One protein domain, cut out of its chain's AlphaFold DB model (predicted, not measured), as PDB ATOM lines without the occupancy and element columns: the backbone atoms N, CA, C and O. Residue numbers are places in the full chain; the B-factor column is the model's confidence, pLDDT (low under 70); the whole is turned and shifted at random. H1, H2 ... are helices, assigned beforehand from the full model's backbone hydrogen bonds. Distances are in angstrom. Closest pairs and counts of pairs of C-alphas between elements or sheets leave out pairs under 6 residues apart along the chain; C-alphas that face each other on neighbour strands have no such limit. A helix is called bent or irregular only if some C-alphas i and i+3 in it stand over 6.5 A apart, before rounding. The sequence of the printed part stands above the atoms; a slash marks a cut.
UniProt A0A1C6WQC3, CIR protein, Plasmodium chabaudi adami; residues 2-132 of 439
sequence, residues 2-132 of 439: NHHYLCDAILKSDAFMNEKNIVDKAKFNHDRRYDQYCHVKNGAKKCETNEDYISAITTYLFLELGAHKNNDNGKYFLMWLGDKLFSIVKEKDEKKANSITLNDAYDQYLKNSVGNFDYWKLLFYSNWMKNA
ATOM      1  N   ASN A   2      12.566  -8.865  23.443       83.94
ATOM      2  CA  ASN A   2      13.615  -7.846  23.573       83.94
ATOM      3  C   ASN A   2      14.766  -8.152  22.589       83.94
ATOM      4  O   ASN A   2      15.228  -9.291  22.530       83.94
ATOM      5  N   HIS A   3      15.222  -7.154  21.823       85.69
ATOM      6  CA  HIS A   3      16.318  -7.313  20.856       85.69
ATOM      7  C   HIS A   3      17.637  -7.730  21.531       85.69
ATOM      8  O   HIS A   3      18.434  -8.437  20.925       85.69
ATOM      9  N   HIS A   4      17.851  -7.347  22.794       89.62
ATOM     10  CA  HIS A   4      19.012  -7.781  23.571       89.62
ATOM     11  C   HIS A   4      18.999  -9.294  23.814       89.62
ATOM     12  O   HIS A   4      19.974  -9.964  23.502       89.62
ATOM     13  N   TYR A   5      17.865  -9.843  24.257       94.00
ATOM     14  CA  TYR A   5      17.706 -11.283  24.485       94.00
ATOM     15  C   TYR A   5      17.788 -12.099  23.181       94.00
ATOM     16  O   TYR A   5      18.421 -13.150  23.159       94.00
ATOM     17  N   LEU A   6      17.234 -11.581  22.072       95.69
ATOM     18  CA  LEU A   6      17.416 -12.171  20.735       95.69
ATOM     19  C   LEU A   6      18.904 -12.339  20.397       95.69
ATOM     20  O   LEU A   6      19.334 -13.415  19.988       95.69
ATOM     21  N   CYS A   7      19.678 -11.272  20.578       97.69
ATOM     22  CA  CYS A   7      21.100 -11.279  20.273       97.69
ATOM     23  C   CYS A   7      21.910 -12.140  21.245       97.69
ATOM     24  O   CYS A   7      22.795 -12.861  20.795       97.69
ATOM     25  N   ASP A   8      21.582 -12.136  22.537       96.81
ATOM     26  CA  ASP A   8      22.258 -12.980  23.526       96.81
ATOM     27  C   ASP A   8      22.044 -14.471  23.221       96.81
ATOM     28  O   ASP A   8      23.003 -15.240  23.242       96.81
ATOM     29  N   ALA A   9      20.823 -14.885  22.866       97.00
ATOM     30  CA  ALA A   9      20.519 -16.268  22.485       97.00
ATOM     31  C   ALA A   9      21.244 -16.698  21.193       97.00
ATOM     32  O   ALA A   9      21.847 -17.775  21.145       97.00
ATOM     33  N   ILE A  10      21.234 -15.839  20.165       97.50
ATOM     34  CA  ILE A  10      21.926 -16.081  18.890       97.50
ATOM     35  C   ILE A  10      23.441 -16.201  19.093       97.50
ATOM     36  O   ILE A  10      24.041 -17.175  18.644       97.50
ATOM     37  N   LEU A  11      24.063 -15.248  19.795       97.44
ATOM     38  CA  LEU A  11      25.515 -15.232  19.991       97.44
ATOM     39  C   LEU A  11      25.989 -16.375  20.896       97.44
ATOM     40  O   LEU A  11      27.031 -16.964  20.617       97.44
ATOM     41  N   LYS A  12      25.214 -16.751  21.926       96.00
ATOM     42  CA  LYS A  12      25.494 -17.946  22.741       96.00
ATOM     43  C   LYS A  12      25.452 -19.227  21.904       96.00
ATOM     44  O   LYS A  12      26.347 -20.052  22.042       96.00
ATOM     45  N   SER A  13      24.466 -19.368  21.015       96.12
ATOM     46  CA  SER A  13      24.335 -20.549  20.145       96.12
ATOM     47  C   SER A  13      25.440 -20.621  19.086       96.12
ATOM     48  O   SER A  13      25.998 -21.688  18.852       96.12
ATOM     49  N   ASP A  14      25.816 -19.482  18.498       96.75
ATOM     50  CA  ASP A  14      26.960 -19.396  17.582       96.75
ATOM     51  C   ASP A  14      28.292 -19.716  18.268       96.75
ATOM     52  O   ASP A  14      29.174 -20.289  17.638       96.75
ATOM     53  N   ALA A  15      28.446 -19.391  19.554       96.12
ATOM     54  CA  ALA A  15      29.685 -19.622  20.293       96.12
ATOM     55  C   ALA A  15      29.997 -21.108  20.566       96.12
ATOM     56  O   ALA A  15      31.053 -21.392  21.133       96.12
ATOM     57  N   PHE A  16      29.120 -22.049  20.202       95.56
ATOM     58  CA  PHE A  16      29.429 -23.486  20.183       95.56
ATOM     59  C   PHE A  16      30.135 -23.935  18.899       95.56
ATOM     60  O   PHE A  16      30.632 -25.055  18.855       95.56
ATOM     61  N   MET A  17      30.160 -23.108  17.852       94.62
ATOM     62  CA  MET A  17      30.594 -23.494  16.509       94.62
ATOM     63  C   MET A  17      31.811 -22.678  16.076       94.62
ATOM     64  O   MET A  17      31.871 -21.466  16.288       94.62
ATOM     65  N   ASN A  18      32.776 -23.329  15.427       92.94
ATOM     66  CA  ASN A  18      33.887 -22.631  14.783       92.94
ATOM     67  C   ASN A  18      33.484 -22.052  13.409       92.94
ATOM     68  O   ASN A  18      32.362 -22.234  12.934       92.94
ATOM     69  N   GLU A  19      34.415 -21.375  12.732       86.88
ATOM     70  CA  GLU A  19      34.179 -20.751  11.418       86.88
ATOM     71  C   GLU A  19      33.806 -21.744  10.301       86.88
ATOM     72  O   GLU A  19      33.201 -21.351   9.307       86.88
ATOM     73  N   LYS A  20      34.130 -23.034  10.473       88.19
ATOM     74  CA  LYS A  20      33.742 -24.132   9.572       88.19
ATOM     75  C   LYS A  20      32.430 -24.804   9.990       88.19
ATOM     76  O   LYS A  20      32.111 -25.878   9.497       88.19
ATOM     77  N   ASN A  21      31.678 -24.198  10.909       92.56
ATOM     78  CA  ASN A  21      30.430 -24.733  11.450       92.56
ATOM     79  C   ASN A  21      30.583 -26.107  12.146       92.56
ATOM     80  O   ASN A  21      29.637 -26.893  12.205       92.56
ATOM     81  N   ILE A  22      31.774 -26.404  12.681       95.62
ATOM     82  CA  ILE A  22      32.025 -27.598  13.499       95.62
ATOM     83  C   ILE A  22      31.800 -27.249  14.970       95.62
ATOM     84  O   ILE A  22      32.339 -26.251  15.455       95.62
ATOM     85  N   VAL A  23      31.014 -28.068  15.671       96.38
ATOM     86  CA  VAL A  23      30.702 -27.874  17.092       96.38
ATOM     87  C   VAL A  23      31.879 -28.279  17.981       96.38
ATOM     88  O   VAL A  23      32.419 -29.381  17.866       96.38
ATOM     89  N   ASP A  24      32.230 -27.404  18.922       95.62
ATOM     90  CA  ASP A  24      33.093 -27.723  20.055       95.62
ATOM     91  C   ASP A  24      32.367 -28.699  20.993       95.62
ATOM     92  O   ASP A  24      31.493 -28.330  21.785       95.62
ATOM     93  N   LYS A  25      32.741 -29.977  20.884       94.25
ATOM     94  CA  LYS A  25      32.161 -31.067  21.674       94.25
ATOM     95  C   LYS A  25      32.471 -30.943  23.167       94.25
ATOM     96  O   LYS A  25      31.653 -31.373  23.971       94.25
ATOM     97  N   ALA A  26      33.617 -30.377  23.552       92.19
ATOM     98  CA  ALA A  26      33.963 -30.214  24.963       92.19
ATOM     99  C   ALA A  26      33.054 -29.158  25.603       92.19
ATOM    100  O   ALA A  26      32.436 -29.415  26.637       92.19
ATOM    101  N   LYS A  27      32.886 -28.020  24.923       92.44
ATOM    102  CA  LYS A  27      31.966 -26.957  25.336       92.44
ATOM    103  C   LYS A  27      30.504 -27.410  25.344       92.44
ATOM    104  O   LYS A  27      29.783 -27.082  26.281       92.44
ATOM    105  N   PHE A  28      30.073 -28.177  24.338       93.25
ATOM    106  CA  PHE A  28      28.730 -28.765  24.297       93.25
ATOM    107  C   PHE A  28      28.494 -29.712  25.482       93.25
ATOM    108  O   PHE A  28      27.554 -29.512  26.239       93.25
ATOM    109  N   ASN A  29      29.375 -30.699  25.689       89.12
ATOM    110  CA  ASN A  29      29.210 -31.721  26.731       89.12
ATOM    111  C   ASN A  29      29.315 -31.159  28.164       89.12
ATOM    112  O   ASN A  29      28.851 -31.793  29.114       89.12
ATOM    113  N   HIS A  30      29.943 -29.991  28.340       90.31
ATOM    114  CA  HIS A  30      29.954 -29.275  29.616       90.31
ATOM    115  C   HIS A  30      28.562 -28.714  29.965       90.31
ATOM    116  O   HIS A  30      28.160 -28.735  31.127       90.31
ATOM    117  N   ASP A  31      27.791 -28.279  28.963       85.56
ATOM    118  CA  ASP A  31      26.432 -27.759  29.124       85.56
ATOM    119  C   ASP A  31      25.378 -28.827  28.780       85.56
ATOM    120  O   ASP A  31      24.780 -28.851  27.703       85.56
ATOM    121  N   ARG A  32      25.097 -29.711  29.741       85.06
ATOM    122  CA  ARG A  32      24.170 -30.853  29.584       85.06
ATOM    123  C   ARG A  32      22.721 -30.486  29.219       85.06
ATOM    124  O   ARG A  32      21.892 -31.368  28.998       85.06
ATOM    125  N   ARG A  33      22.368 -29.196  29.140       87.69
ATOM    126  CA  ARG A  33      21.026 -28.746  28.733       87.69
ATOM    127  C   ARG A  33      20.692 -29.126  27.290       87.69
ATOM    128  O   ARG A  33      19.503 -29.225  26.977       87.69
ATOM    129  N   TYR A  34      21.693 -29.354  26.435       88.69
ATOM    130  CA  TYR A  34      21.491 -29.750  25.038       88.69
ATOM    131  C   TYR A  34      21.236 -31.256  24.849       88.69
ATOM    132  O   TYR A  34      20.526 -31.629  23.914       88.69
ATOM    133  N   ASP A  35      21.722 -32.112  25.756       86.75
ATOM    134  CA  ASP A  35      21.658 -33.584  25.650       86.75
ATOM    135  C   ASP A  35      20.225 -34.110  25.462       86.75
ATOM    136  O   ASP A  35      19.972 -35.068  24.729       86.75
ATOM    137  N   GLN A  36      19.247 -33.441  26.080       87.88
ATOM    138  CA  GLN A  36      17.831 -33.794  25.964       87.88
ATOM    139  C   GLN A  36      17.262 -33.636  24.541       87.88
ATOM    140  O   GLN A  36      16.216 -34.226  24.256       87.88
ATOM    141  N   TYR A  37      17.926 -32.873  23.666       91.25
ATOM    142  CA  TYR A  37      17.544 -32.661  22.267       91.25
ATOM    143  C   TYR A  37      18.351 -33.514  21.283       91.25
ATOM    144  O   TYR A  37      18.029 -33.527  20.098       91.25
ATOM    145  N   CYS A  38      19.352 -34.264  21.754       91.25
ATOM    146  CA  CYS A  38      19.984 -35.288  20.935       91.25
ATOM    147  C   CYS A  38      18.957 -36.366  20.560       91.25
ATOM    148  O   CYS A  38      18.192 -36.850  21.405       91.25
ATOM    149  N   HIS A  39      18.946 -36.758  19.285       85.06
ATOM    150  CA  HIS A  39      18.051 -37.801  18.796       85.06
ATOM    151  C   HIS A  39      18.357 -39.164  19.445       85.06
ATOM    152  O   HIS A  39      19.466 -39.422  19.920       85.06
ATOM    153  N   VAL A  40      17.352 -40.045  19.478       83.75
ATOM    154  CA  VAL A  40      17.511 -41.408  19.991       83.75
ATOM    155  C   VAL A  40      18.134 -42.274  18.902       83.75
ATOM    156  O   VAL A  40      17.498 -42.549  17.890       83.75
ATOM    157  N   LYS A  41      19.362 -42.737  19.128       79.19
ATOM    158  CA  LYS A  41      20.070 -43.692  18.270       79.19
ATOM    159  C   LYS A  41      20.327 -44.961  19.073       79.19
ATOM    160  O   LYS A  41      20.797 -44.895  20.205       79.19
ATOM    161  N   ASN A  42      19.969 -46.117  18.515       79.44
ATOM    162  CA  ASN A  42      20.136 -47.430  19.156       79.44
ATOM    163  C   ASN A  42      19.578 -47.501  20.599       79.44
ATOM    164  O   ASN A  42      20.171 -48.121  21.475       79.44
ATOM    165  N   GLY A  43      18.445 -46.835  20.856       79.94
ATOM    166  CA  GLY A  43      17.773 -46.818  22.164       79.94
ATOM    167  C   GLY A  43      18.263 -45.760  23.165       79.94
ATOM    168  O   GLY A  43      17.600 -45.559  24.178       79.94
ATOM    169  N   ALA A  44      19.348 -45.030  22.883       81.88
ATOM    170  CA  ALA A  44      19.873 -43.969  23.750       81.88
ATOM    171  C   ALA A  44      19.793 -42.586  23.082       81.88
ATOM    172  O   ALA A  44      20.024 -42.459  21.880       81.88
ATOM    173  N   LYS A  45      19.506 -41.521  23.847       83.00
ATOM    174  CA  LYS A  45      19.700 -40.142  23.362       83.00
ATOM    175  C   LYS A  45      21.193 -39.858  23.266       83.00
ATOM    176  O   LYS A  45      21.876 -39.900  24.287       83.00
ATOM    177  N   LYS A  46      21.699 -39.583  22.062       86.25
ATOM    178  CA  LYS A  46      23.130 -39.334  21.854       86.25
ATOM    179  C   LYS A  46      23.382 -38.517  20.590       86.25
ATOM    180  O   LYS A  46      22.900 -38.866  19.516       86.25
ATOM    181  N   CYS A  47      24.159 -37.447  20.728       92.12
ATOM    182  CA  CYS A  47      24.738 -36.727  19.600       92.12
ATOM    183  C   CYS A  47      26.111 -37.334  19.284       92.12
ATOM    184  O   CYS A  47      26.923 -37.525  20.191       92.12
ATOM    185  N   GLU A  48      26.374 -37.661  18.018       90.62
ATOM    186  CA  GLU A  48      27.615 -38.324  17.590       90.62
ATOM    187  C   GLU A  48      28.277 -37.581  16.422       90.62
ATOM    188  O   GLU A  48      29.481 -37.283  16.462       90.62
ATOM    189  N   THR A  49      27.480 -37.240  15.403       93.56
ATOM    190  CA  THR A  49      27.898 -36.468  14.226       93.56
ATOM    191  C   THR A  49      27.788 -34.967  14.478       93.56
ATOM    192  O   THR A  49      27.073 -34.526  15.378       93.56
ATOM    193  N   ASN A  50      28.479 -34.154  13.670       95.12
ATOM    194  CA  ASN A  50      28.385 -32.696  13.766       95.12
ATOM    195  C   ASN A  50      26.939 -32.211  13.554       95.12
ATOM    196  O   ASN A  50      26.455 -31.360  14.296       95.12
ATOM    197  N   GLU A  51      26.228 -32.815  12.600       94.75
ATOM    198  CA  GLU A  51      24.814 -32.563  12.332       94.75
ATOM    199  C   GLU A  51      23.897 -32.873  13.536       94.75
ATOM    200  O   GLU A  51      22.922 -32.151  13.735       94.75
ATOM    201  N   ASP A  52      24.221 -33.862  14.383       94.56
ATOM    202  CA  ASP A  52      23.476 -34.115  15.630       94.56
ATOM    203  C   ASP A  52      23.692 -33.004  16.667       94.56
ATOM    204  O   ASP A  52      22.744 -32.522  17.284       94.56
ATOM    205  N   TYR A  53      24.936 -32.557  16.861       95.81
ATOM    206  CA  TYR A  53      25.211 -31.456  17.790       95.81
ATOM    207  C   TYR A  53      24.560 -30.151  17.307       95.81
ATOM    208  O   TYR A  53      23.952 -29.425  18.097       95.81
ATOM    209  N   ILE A  54      24.614 -29.879  15.996       96.56
ATOM    210  CA  ILE A  54      23.895 -28.759  15.379       96.56
ATOM    211  C   ILE A  54      22.387 -28.913  15.599       96.56
ATOM    212  O   ILE A  54      21.754 -27.930  15.981       96.56
ATOM    213  N   SER A  55      21.790 -30.096  15.409       95.62
ATOM    214  CA  SER A  55      20.343 -30.284  15.602       95.62
ATOM    215  C   SER A  55      19.907 -30.054  17.054       95.62
ATOM    216  O   SER A  55      18.875 -29.417  17.283       95.62
ATOM    217  N   ALA A  56      20.712 -30.468  18.036       95.88
ATOM    218  CA  ALA A  56      20.445 -30.226  19.452       95.88
ATOM    219  C   ALA A  56      20.513 -28.727  19.812       95.88
ATOM    220  O   ALA A  56      19.581 -28.202  20.428       95.88
ATOM    221  N   ILE A  57      21.548 -28.006  19.354       96.56
ATOM    222  CA  ILE A  57      21.660 -26.542  19.524       96.56
ATOM    223  C   ILE A  57      20.502 -25.825  18.809       96.56
ATOM    224  O   ILE A  57      19.897 -24.916  19.374       96.56
ATOM    225  N   THR A  58      20.143 -26.271  17.599       96.44
ATOM    226  CA  THR A  58      18.997 -25.752  16.828       96.44
ATOM    227  C   THR A  58      17.697 -25.886  17.625       96.44
ATOM    228  O   THR A  58      16.942 -24.920  17.739       96.44
ATOM    229  N   THR A  59      17.449 -27.060  18.215       96.12
ATOM    230  CA  THR A  59      16.217 -27.339  18.972       96.12
ATOM    231  C   THR A  59      16.155 -26.497  20.245       96.12
ATOM    232  O   THR A  59      15.108 -25.934  20.561       96.12
ATOM    233  N   TYR A  60      17.283 -26.342  20.945       95.75
ATOM    234  CA  TYR A  60      17.367 -25.455  22.103       95.75
ATOM    235  C   TYR A  60      17.082 -23.998  21.716       95.75
ATOM    236  O   TYR A  60      16.196 -23.375  22.298       95.75
ATOM    237  N   LEU A  61      17.763 -23.464  20.694       97.00
ATOM    238  CA  LEU A  61      17.578 -22.080  20.248       97.00
ATOM    239  C   LEU A  61      16.138 -21.815  19.780       97.00
ATOM    240  O   LEU A  61      15.586 -20.753  20.057       97.00
ATOM    241  N   PHE A  62      15.497 -22.782  19.120       96.62
ATOM    242  CA  PHE A  62      14.085 -22.703  18.738       96.62
ATOM    243  C   PHE A  62      13.150 -22.472  19.939       96.62
ATOM    244  O   PHE A  62      12.193 -21.688  19.859       96.62
ATOM    245  N   LEU A  63      13.413 -23.170  21.047       95.12
ATOM    246  CA  LEU A  63      12.630 -23.087  22.280       95.12
ATOM    247  C   LEU A  63      12.962 -21.823  23.079       95.12
ATOM    248  O   LEU A  63      12.032 -21.128  23.486       95.12
ATOM    249  N   GLU A  64      14.248 -21.492  23.218       95.19
ATOM    250  CA  GLU A  64      14.770 -20.278  23.867       95.19
ATOM    251  C   GLU A  64      14.191 -19.012  23.207       95.19
ATOM    252  O   GLU A  64      13.568 -18.179  23.858       95.19
ATOM    253  N   LEU A  65      14.261 -18.911  21.873       95.44
ATOM    254  CA  LEU A  65      13.638 -17.809  21.131       95.44
ATOM    255  C   LEU A  65      12.099 -17.840  21.183       95.44
ATOM    256  O   LEU A  65      11.459 -16.911  20.691       95.44
ATOM    257  N   GLY A  66      11.465 -18.895  21.702       94.44
ATOM    258  CA  GLY A  66      10.011 -19.059  21.664       94.44
ATOM    259  C   GLY A  66       9.454 -18.981  20.238       94.44
ATOM    260  O   GLY A  66       8.396 -18.390  20.023       94.44
ATOM    261  N   ALA A  67      10.174 -19.530  19.254       94.38
ATOM    262  CA  ALA A  67       9.891 -19.362  17.826       94.38
ATOM    263  C   ALA A  67       8.486 -19.860  17.423       94.38
ATOM    264  O   ALA A  67       7.819 -19.243  16.596       94.38
ATOM    265  N   HIS A  68       7.986 -20.906  18.088       91.19
ATOM    266  CA  HIS A  68       6.613 -21.416  17.952       91.19
ATOM    267  C   HIS A  68       5.522 -20.472  18.504       91.19
ATOM    268  O   HIS A  68       4.355 -20.613  18.150       91.19
ATOM    269  N   LYS A  69       5.870 -19.518  19.383       90.12
ATOM    270  CA  LYS A  69       4.929 -18.559  19.998       90.12
ATOM    271  C   LYS A  69       4.875 -17.221  19.261       90.12
ATOM    272  O   LYS A  69       3.918 -16.470  19.431       90.12
ATOM    273  N   ASN A  70       5.909 -16.877  18.492       89.75
ATOM    274  CA  ASN A  70       6.048 -15.555  17.889       89.75
ATOM    275  C   ASN A  70       6.656 -15.639  16.482       89.75
ATOM    276  O   ASN A  70       7.813 -16.016  16.320       89.75
ATOM    277  N   ASN A  71       5.890 -15.217  15.470       86.75
ATOM    278  CA  ASN A  71       6.291 -15.284  14.060       86.75
ATOM    279  C   ASN A  71       7.566 -14.474  13.743       86.75
ATOM    280  O   ASN A  71       8.357 -14.893  12.906       86.75
ATOM    281  N   ASP A  72       7.812 -13.337  14.407       90.19
ATOM    282  CA  ASP A  72       9.057 -12.586  14.192       90.19
ATOM    283  C   ASP A  72      10.263 -13.327  14.794       90.19
ATOM    284  O   ASP A  72      11.298 -13.429  14.139       90.19
ATOM    285  N   ASN A  73      10.117 -13.948  15.969       93.12
ATOM    286  CA  ASN A  73      11.154 -14.830  16.520       93.12
ATOM    287  C   ASN A  73      11.390 -16.063  15.625       93.12
ATOM    288  O   ASN A  73      12.536 -16.462  15.428       93.12
ATOM    289  N   GLY A  74      10.325 -16.620  15.033       94.62
ATOM    290  CA  GLY A  74      10.399 -17.677  14.021       94.62
ATOM    291  C   GLY A  74      11.240 -17.284  12.804       94.62
ATOM    292  O   GLY A  74      12.090 -18.061  12.381       94.62
ATOM    293  N   LYS A  75      11.094 -16.052  12.295       95.12
ATOM    294  CA  LYS A  75      11.932 -15.528  11.198       95.12
ATOM    295  C   LYS A  75      13.413 -15.480  11.581       95.12
ATOM    296  O   LYS A  75      14.246 -15.924  10.799       95.12
ATOM    297  N   TYR A  76      13.753 -14.982  12.773       96.69
ATOM    298  CA  TYR A  76      15.155 -14.908  13.214       96.69
ATOM    299  C   TYR A  76      15.765 -16.292  13.480       96.69
ATOM    300  O   TYR A  76      16.917 -16.528  13.122       96.69
ATOM    301  N   PHE A  77      14.982 -17.227  14.030       97.44
ATOM    302  CA  PHE A  77      15.371 -18.635  14.133       97.44
ATOM    303  C   PHE A  77      15.658 -19.242  12.750       97.44
ATOM    304  O   PHE A  77      16.702 -19.856  12.556       97.44
ATOM    305  N   LEU A  78      14.770 -19.035  11.772       97.81
ATOM    306  CA  LEU A  78      14.939 -19.568  10.418       97.81
ATOM    307  C   LEU A  78      16.108 -18.915   9.660       97.81
ATOM    308  O   LEU A  78      16.742 -19.587   8.850       97.81
ATOM    309  N   MET A  79      16.447 -17.654   9.955       98.06
ATOM    310  CA  MET A  79      17.699 -17.032   9.501       98.06
ATOM    311  C   MET A  79      18.922 -17.767  10.059       98.06
ATOM    312  O   MET A  79      19.785 -18.177   9.286       98.06
ATOM    313  N   TRP A  80      18.974 -17.985  11.377       98.25
ATOM    314  CA  TRP A  80      20.068 -18.725  12.017       98.25
ATOM    315  C   TRP A  80      20.179 -20.161  11.482       98.25
ATOM    316  O   TRP A  80      21.264 -20.598  11.115       98.25
ATOM    317  N   LEU A  81      19.058 -20.876  11.341       98.06
ATOM    318  CA  LEU A  81      19.032 -22.224  10.768       98.06
ATOM    319  C   LEU A  81      19.542 -22.232   9.315       98.06
ATOM    320  O   LEU A  81      20.321 -23.108   8.940       98.06
ATOM    321  N   GLY A  82      19.146 -21.243   8.510       97.94
ATOM    322  CA  GLY A  82      19.616 -21.094   7.136       97.94
ATOM    323  C   GLY A  82      21.124 -20.860   7.022       97.94
ATOM    324  O   GLY A  82      21.733 -21.371   6.093       97.94
ATOM    325  N   ASP A  83      21.753 -20.181   7.983       97.88
ATOM    326  CA  ASP A  83      23.215 -20.036   8.057       97.88
ATOM    327  C   ASP A  83      23.936 -21.373   8.301       97.88
ATOM    328  O   ASP A  83      24.915 -21.697   7.618       97.88
ATOM    329  N   LYS A  84      23.417 -22.192   9.225       97.75
ATOM    330  CA  LYS A  84      23.991 -23.516   9.531       97.75
ATOM    331  C   LYS A  84      23.823 -24.474   8.364       97.75
ATOM    332  O   LYS A  84      24.780 -25.130   7.960       97.75
ATOM    333  N   LEU A  85      22.631 -24.497   7.773       98.00
ATOM    334  CA  LEU A  85      22.354 -25.271   6.570       98.00
ATOM    335  C   LEU A  85      23.214 -24.797   5.392       98.00
ATOM    336  O   LEU A  85      23.826 -25.636   4.742       98.00
ATOM    337  N   PHE A  86      23.343 -23.489   5.144       97.81
ATOM    338  CA  PHE A  86      24.186 -22.964   4.059       97.81
ATOM    339  C   PHE A  86      25.635 -23.425   4.195       97.81
ATOM    340  O   PHE A  86      26.228 -23.851   3.208       97.81
ATOM    341  N   SER A  87      26.173 -23.416   5.416       96.44
ATOM    342  CA  SER A  87      27.521 -23.910   5.707       96.44
ATOM    343  C   SER A  87      27.666 -25.408   5.390       96.44
ATOM    344  O   SER A  87      28.577 -25.786   4.656       96.44
ATOM    345  N   ILE A  88      26.723 -26.245   5.849       95.69
ATOM    346  CA  ILE A  88      26.711 -27.699   5.585       95.69
ATOM    347  C   ILE A  88      26.565 -28.008   4.086       95.69
ATOM    348  O   ILE A  88      27.226 -28.915   3.576       95.69
ATOM    349  N   VAL A  89      25.698 -27.287   3.362       97.25
ATOM    350  CA  VAL A  89      25.540 -27.498   1.914       97.25
ATOM    351  C   VAL A  89      26.776 -27.006   1.173       97.25
ATOM    352  O   VAL A  89      27.250 -27.716   0.297       97.25
ATOM    353  N   LYS A  90      27.338 -25.842   1.526       96.38
ATOM    354  CA  LYS A  90      28.479 -25.244   0.817       96.38
ATOM    355  C   LYS A  90      29.736 -26.112   0.872       96.38
ATOM    356  O   LYS A  90      30.442 -26.188  -0.127       96.38
ATOM    357  N   GLU A  91      29.999 -26.769   2.001       93.75
ATOM    358  CA  GLU A  91      31.117 -27.715   2.138       93.75
ATOM    359  C   GLU A  91      30.978 -28.925   1.194       93.75
ATOM    360  O   GLU A  91      31.978 -29.458   0.719       93.75
ATOM    361  N   LYS A  92      29.739 -29.334   0.890       93.50
ATOM    362  CA  LYS A  92      29.420 -30.519   0.077       93.50
ATOM    363  C   LYS A  92      29.224 -30.176  -1.413       93.50
ATOM    364  O   LYS A  92      29.635 -30.949  -2.272       93.50
ATOM    365  N   ASP A  93      28.602 -29.037  -1.722       95.50
ATOM    366  CA  ASP A  93      28.375 -28.490  -3.067       95.50
ATOM    367  C   ASP A  93      28.060 -26.976  -2.995       95.50
ATOM    368  O   ASP A  93      26.944 -26.548  -2.673       95.50
ATOM    369  N   GLU A  94      29.041 -26.137  -3.344       92.50
ATOM    370  CA  GLU A  94      28.886 -24.677  -3.355       92.50
ATOM    371  C   GLU A  94      27.834 -24.186  -4.371       92.50
ATOM    372  O   GLU A  94      27.127 -23.213  -4.100       92.50
ATOM    373  N   LYS A  95      27.665 -24.843  -5.526       94.25
ATOM    374  CA  LYS A  95      26.669 -24.421  -6.532       94.25
ATOM    375  C   LYS A  95      25.251 -24.693  -6.036       94.25
ATOM    376  O   LYS A  95      24.370 -23.836  -6.172       94.25
ATOM    377  N   LYS A  96      25.043 -25.843  -5.394       95.88
ATOM    378  CA  LYS A  96      23.786 -26.210  -4.734       95.88
ATOM    379  C   LYS A  96      23.468 -25.286  -3.561       95.88
ATOM    380  O   LYS A  96      22.339 -24.818  -3.473       95.88
ATOM    381  N   ALA A  97      24.443 -24.926  -2.722       94.94
ATOM    382  CA  ALA A  97      24.231 -23.991  -1.608       94.94
ATOM    383  C   ALA A  97      23.679 -22.622  -2.057       94.94
ATOM    384  O   ALA A  97      22.908 -21.991  -1.338       94.94
ATOM    385  N   ASN A  98      24.039 -22.182  -3.266       94.19
ATOM    386  CA  ASN A  98      23.578 -20.921  -3.849       94.19
ATOM    387  C   ASN A  98      22.187 -20.994  -4.524       94.19
ATOM    388  O   ASN A  98      21.641 -19.949  -4.884       94.19
ATOM    389  N   SER A  99      21.616 -22.189  -4.710       94.12
ATOM    390  CA  SER A  99      20.388 -22.417  -5.499       94.12
ATOM    391  C   SER A  99      19.282 -23.189  -4.766       94.12
ATOM    392  O   SER A  99      18.114 -23.052  -5.122       94.12
ATOM    393  N   ILE A 100      19.622 -23.969  -3.739       96.81
ATOM    394  CA  ILE A 100      18.681 -24.767  -2.947       96.81
ATOM    395  C   ILE A 100      17.768 -23.899  -2.063       96.81
ATOM    396  O   ILE A 100      18.156 -22.819  -1.604       96.81
ATOM    397  N   THR A 101      16.557 -24.387  -1.785       97.50
ATOM    398  CA  THR A 101      15.650 -23.755  -0.818       97.50
ATOM    399  C   THR A 101      16.022 -24.100   0.628       97.50
ATOM    400  O   THR A 101      16.709 -25.088   0.906       97.50
ATOM    401  N   LEU A 102      15.539 -23.301   1.581       97.81
ATOM    402  CA  LEU A 102      15.695 -23.560   3.011       97.81
ATOM    403  C   LEU A 102      15.063 -24.900   3.424       97.81
ATOM    404  O   LEU A 102      15.641 -25.619   4.241       97.81
ATOM    405  N   ASN A 103      13.905 -25.255   2.854       97.31
ATOM    406  CA  ASN A 103      13.251 -26.532   3.136       97.31
ATOM    407  C   ASN A 103      14.048 -27.718   2.594       97.31
ATOM    408  O   ASN A 103      14.305 -28.657   3.341       97.31
ATOM    409  N   ASP A 104      14.470 -27.669   1.330       97.62
ATOM    410  CA  ASP A 104      15.184 -28.786   0.703       97.62
ATOM    411  C   ASP A 104      16.534 -29.036   1.381       97.62
ATOM    412  O   ASP A 104      16.957 -30.184   1.522       97.62
ATOM    413  N   ALA A 105      17.201 -27.970   1.840       98.00
ATOM    414  CA  ALA A 105      18.420 -28.079   2.626       98.00
ATOM    415  C   ALA A 105      18.154 -28.690   4.013       98.00
ATOM    416  O   ALA A 105      18.889 -29.578   4.442       98.00
ATOM    417  N   TYR A 106      17.087 -28.272   4.699       97.62
ATOM    418  CA  TYR A 106      16.693 -28.865   5.977       97.62
ATOM    419  C   TYR A 106      16.371 -30.363   5.845       97.62
ATOM    420  O   TYR A 106      16.916 -31.181   6.591       97.62
ATOM    421  N   ASP A 107      15.520 -30.714   4.875       96.81
ATOM    422  CA  ASP A 107      15.064 -32.082   4.623       96.81
ATOM    423  C   ASP A 107      16.234 -33.016   4.267       96.81
ATOM    424  O   ASP A 107      16.272 -34.145   4.754       96.81
ATOM    425  N   GLN A 108      17.204 -32.551   3.468       97.19
ATOM    426  CA  GLN A 108      18.353 -33.361   3.038       97.19
ATOM    427  C   GLN A 108      19.478 -33.466   4.076       97.19
ATOM    428  O   GLN A 108      20.138 -34.503   4.132       97.19
ATOM    429  N   TYR A 109      19.741 -32.412   4.859       95.62
ATOM    430  CA  TYR A 109      20.996 -32.302   5.618       95.62
ATOM    431  C   TYR A 109      20.853 -32.242   7.144       95.62
ATOM    432  O   TYR A 109      21.863 -32.415   7.819       95.62
ATOM    433  N   LEU A 110      19.656 -32.016   7.707       95.19
ATOM    434  CA  LEU A 110      19.502 -31.878   9.169       95.19
ATOM    435  C   LEU A 110      18.308 -32.635   9.767       95.19
ATOM    436  O   LEU A 110      18.391 -33.099  10.904       95.19
ATOM    437  N   LYS A 111      17.218 -32.822   9.016       94.31
ATOM    438  CA  LYS A 111      15.976 -33.464   9.488       94.31
ATOM    439  C   LYS A 111      16.184 -34.808  10.191       94.31
ATOM    440  O   LYS A 111      15.603 -35.035  11.247       94.31
ATOM    441  N   ASN A 112      17.050 -35.668   9.655       92.12
ATOM    442  CA  ASN A 112      17.327 -36.984  10.241       92.12
ATOM    443  C   ASN A 112      18.039 -36.892  11.604       92.12
ATOM    444  O   ASN A 112      17.784 -37.716  12.475       92.12
ATOM    445  N   SER A 113      18.879 -35.874  11.816       93.00
ATOM    446  CA  SER A 113      19.526 -35.604  13.110       93.00
ATOM    447  C   SER A 113      18.600 -34.904  14.110       93.00
ATOM    448  O   SER A 113      18.836 -34.981  15.312       93.00
ATOM    449  N   VAL A 114      17.549 -34.222  13.646       91.56
ATOM    450  CA  VAL A 114      16.492 -33.631  14.494       91.56
ATOM    451  C   VAL A 114      15.477 -34.699  14.934       91.56
ATOM    452  O   VAL A 114      14.949 -34.662  16.047       91.56
ATOM    453  N   GLY A 115      15.200 -35.674  14.066       85.19
ATOM    454  CA  GLY A 115      14.242 -36.744  14.320       85.19
ATOM    455  C   GLY A 115      12.801 -36.238  14.399       85.19
ATOM    456  O   GLY A 115      12.322 -35.540  13.510       85.19
ATOM    457  N   ASN A 116      12.092 -36.590  15.475       85.50
ATOM    458  CA  ASN A 116      10.643 -36.367  15.598       85.50
ATOM    459  C   ASN A 116      10.231 -34.899  15.856       85.50
ATOM    460  O   ASN A 116       9.034 -34.618  15.958       85.50
ATOM    461  N   PHE A 117      11.177 -33.963  15.996       90.06
ATOM    462  CA  PHE A 117      10.870 -32.552  16.246       90.06
ATOM    463  C   PHE A 117      10.619 -31.794  14.928       90.06
ATOM    464  O   PHE A 117      11.525 -31.248  14.303       90.06
ATOM    465  N   ASP A 118       9.364 -31.762  14.482       90.69
ATOM    466  CA  ASP A 118       8.973 -31.069  13.249       90.69
ATOM    467  C   ASP A 118       8.851 -29.545  13.456       90.69
ATOM    468  O   ASP A 118       7.800 -29.030  13.857       90.69
ATOM    469  N   TYR A 119       9.924 -28.808  13.139       93.00
ATOM    470  CA  TYR A 119       9.920 -27.340  13.153       93.00
ATOM    471  C   TYR A 119       8.822 -26.738  12.273       93.00
ATOM    472  O   TYR A 119       8.215 -25.746  12.664       93.00
ATOM    473  N   TRP A 120       8.541 -27.309  11.100       93.06
ATOM    474  CA  TRP A 120       7.605 -26.733  10.132       93.06
ATOM    475  C   TRP A 120       6.149 -26.855  10.579       93.06
ATOM    476  O   TRP A 120       5.342 -25.960  10.326       93.06
ATOM    477  N   LYS A 121       5.819 -27.928  11.305       91.56
ATOM    478  CA  LYS A 121       4.524 -28.072  11.980       91.56
ATOM    479  C   LYS A 121       4.329 -27.025  13.080       91.56
ATOM    480  O   LYS A 121       3.221 -26.523  13.252       91.56
ATOM    481  N   LEU A 122       5.394 -26.676  13.805       91.56
ATOM    482  CA  LEU A 122       5.367 -25.662  14.868       91.56
ATOM    483  C   LEU A 122       5.465 -24.221  14.331       91.56
ATOM    484  O   LEU A 122       4.957 -23.293  14.954       91.56
ATOM    485  N   LEU A 123       6.068 -24.032  13.156       91.31
ATOM    486  CA  LEU A 123       6.224 -22.761  12.440       91.31
ATOM    487  C   LEU A 123       5.152 -22.572  11.358       91.31
ATOM    488  O   LEU A 123       5.432 -22.042  10.283       91.31
ATOM    489  N   PHE A 124       3.911 -22.981  11.635       81.44
ATOM    490  CA  PHE A 124       2.821 -22.978  10.654       81.44
ATOM    491  C   PHE A 124       2.659 -21.631   9.915       81.44
ATOM    492  O   PHE A 124       2.573 -21.602   8.689       81.44
ATOM    493  N   TYR A 125       2.719 -20.513  10.649       80.69
ATOM    494  CA  TYR A 125       2.623 -19.142  10.114       80.69
ATOM    495  C   TYR A 125       3.899 -18.623   9.422       80.69
ATOM    496  O   TYR A 125       3.887 -17.542   8.829       80.69
ATOM    497  N   SER A 126       5.002 -19.369   9.500       85.31
ATOM    498  CA  SER A 126       6.289 -19.057   8.863       85.31
ATOM    499  C   SER A 126       6.620 -20.011   7.704       85.31
ATOM    500  O   SER A 126       7.688 -19.895   7.109       85.31
ATOM    501  N   ASN A 127       5.710 -20.929   7.338       85.25
ATOM    502  CA  ASN A 127       5.921 -21.946   6.295       85.25
ATOM    503  C   ASN A 127       6.282 -21.381   4.910       85.25
ATOM    504  O   ASN A 127       6.917 -22.079   4.127       85.25
ATOM    505  N   TRP A 128       5.944 -20.126   4.605       88.12
ATOM    506  CA  TRP A 128       6.390 -19.442   3.383       88.12
ATOM    507  C   TRP A 128       7.925 -19.385   3.269       88.12
ATOM    508  O   TRP A 128       8.452 -19.455   2.162       88.12
ATOM    509  N   MET A 129       8.665 -19.364   4.391       93.75
ATOM    510  CA  MET A 129      10.136 -19.410   4.393       93.75
ATOM    511  C   MET A 129      10.726 -20.702   3.830       93.75
ATOM    512  O   MET A 129      11.900 -20.698   3.469       93.75
ATOM    513  N   LYS A 130       9.943 -21.781   3.704       95.12
ATOM    514  CA  LYS A 130      10.390 -23.028   3.070       95.12
ATOM    515  C   LYS A 130      10.988 -22.801   1.687       95.12
ATOM    516  O   LYS A 130      12.037 -23.357   1.386       95.12
ATOM    517  N   ASN A 131      10.345 -21.936   0.904       94.50
ATOM    518  CA  ASN A 131      10.685 -21.662  -0.491       94.50
ATOM    519  C   ASN A 131      11.780 -20.590  -0.641       94.50
ATOM    520  O   ASN A 131      12.164 -20.251  -1.757       94.50
ATOM    521  N   ALA A 132      12.284 -20.028   0.463       96.12
ATOM    522  CA  ALA A 132      13.364 -19.055   0.404       96.12
ATOM    523  C   ALA A 132      14.662 -19.727  -0.061       96.12
ATOM    524  O   ALA A 132      15.062 -20.752   0.490       96.12
TER     525      ALA A 132
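AT A GLANCE: This is residues 2 to 132 of the 439 residues of the protein "CIR protein" of Plasmodium chabaudi adami (UniProt A0A1C6WQC3). Three helices, H1, H3 and H4, stand side by side with their centres in a triangle, an up-and-down bundle in which each runs against the one before. Shorter helices pack on H3 and H4: H6 and H9 pack on H4, H5 folds back at the end of H4 near residues 86 to 90, and H7 packs on H3, while H2 lies close to H3 and a long loop of residues 31 to 49 with no named element joins H2 to H3. The printed part has 131 residues with nine named helices, H1 to H9 in order, and no named strand; the class is all helix. It is compact, with a radius of gyration of the C-alphas of 14.1 A, and rounded, spanning 37 by 35 by 30 A.

HOW THE PARTS SIT: H1, residues 3 to 14, touches H3, residues 50 to 64, with residues 9 to 13 alone, the closest C-alphas being those of Ser 13 and Ile 57, 6.6 A apart; they run opposite ways at a shallow tilt of 16 degrees. H2, residues 25 to 30, is close to H3 but not clearly touching, with C-alphas 28 and 53 closest at 7.9 A. Residues 40 to 41 pair with residues 44 to 45, antiparallel. H3 and H4, residues 71 to 92, form a helical hairpin: they touch, closest at C-alphas 62 and 77, 6.3 A apart, and run opposite ways at a shallow tilt of 8 degrees. H4 is the hub, touching four helices. It touches H5, residues 94 to 97, with C-alphas 90 and 97 closest at 5.0 A. H6, residues 102 to 109, touches H4 at a steep tilt of 48 degrees, with C-alphas 82 and 102 closest at 6.2 A. H7, residues 111 to 114, touches H3, with C-alphas 52 and 113 closest at 4.9 A. H8, residues 119 to 122, is close to H9, residues 124 to 131, but not clearly touching, with C-alphas 120 and 127 closest at 6.4 A. H9 touches H4, with C-alphas 71 and 126 closest at 6.4 A, and touches H6 about perpendicular, at 79 degrees, with C-alphas 103 and 130 closest at 4.5 A. In H1, H2, H3 and H6 every O i to N i+4 pair is within hydrogen-bond range; H4 has 17 of 18, H9 has 0 of 4 but 4 of 5 O i to N i+3 pairs, and H5, H7 and H8 are too short for an O i to N i+4 pair.

IN THESE COORDINATES: H1 begins at C-alpha 3, (16.318, -7.313, 20.856), and is 16.4 A long; H3 is 21.0 A long. H4, the longest helix, runs 31.0 A from C-alpha 71 at (6.291, -15.284, 14.060). H6 is 10.6 A long. H9, 13.7 A long, is irregular, with C-alphas 125 and 128 7.7 A apart, and ends at C-alpha 131, (10.685, -21.662, -0.491).

THE WHOLE: The two C-alphas farthest apart, those of Asn 2 and Asn 42, are 40.4 A apart. The printed part has no cut. The link from H2 to H3, 19 residues, is long. The mean pLDDT of the printed part is 92.8, and no printed residue is under 70.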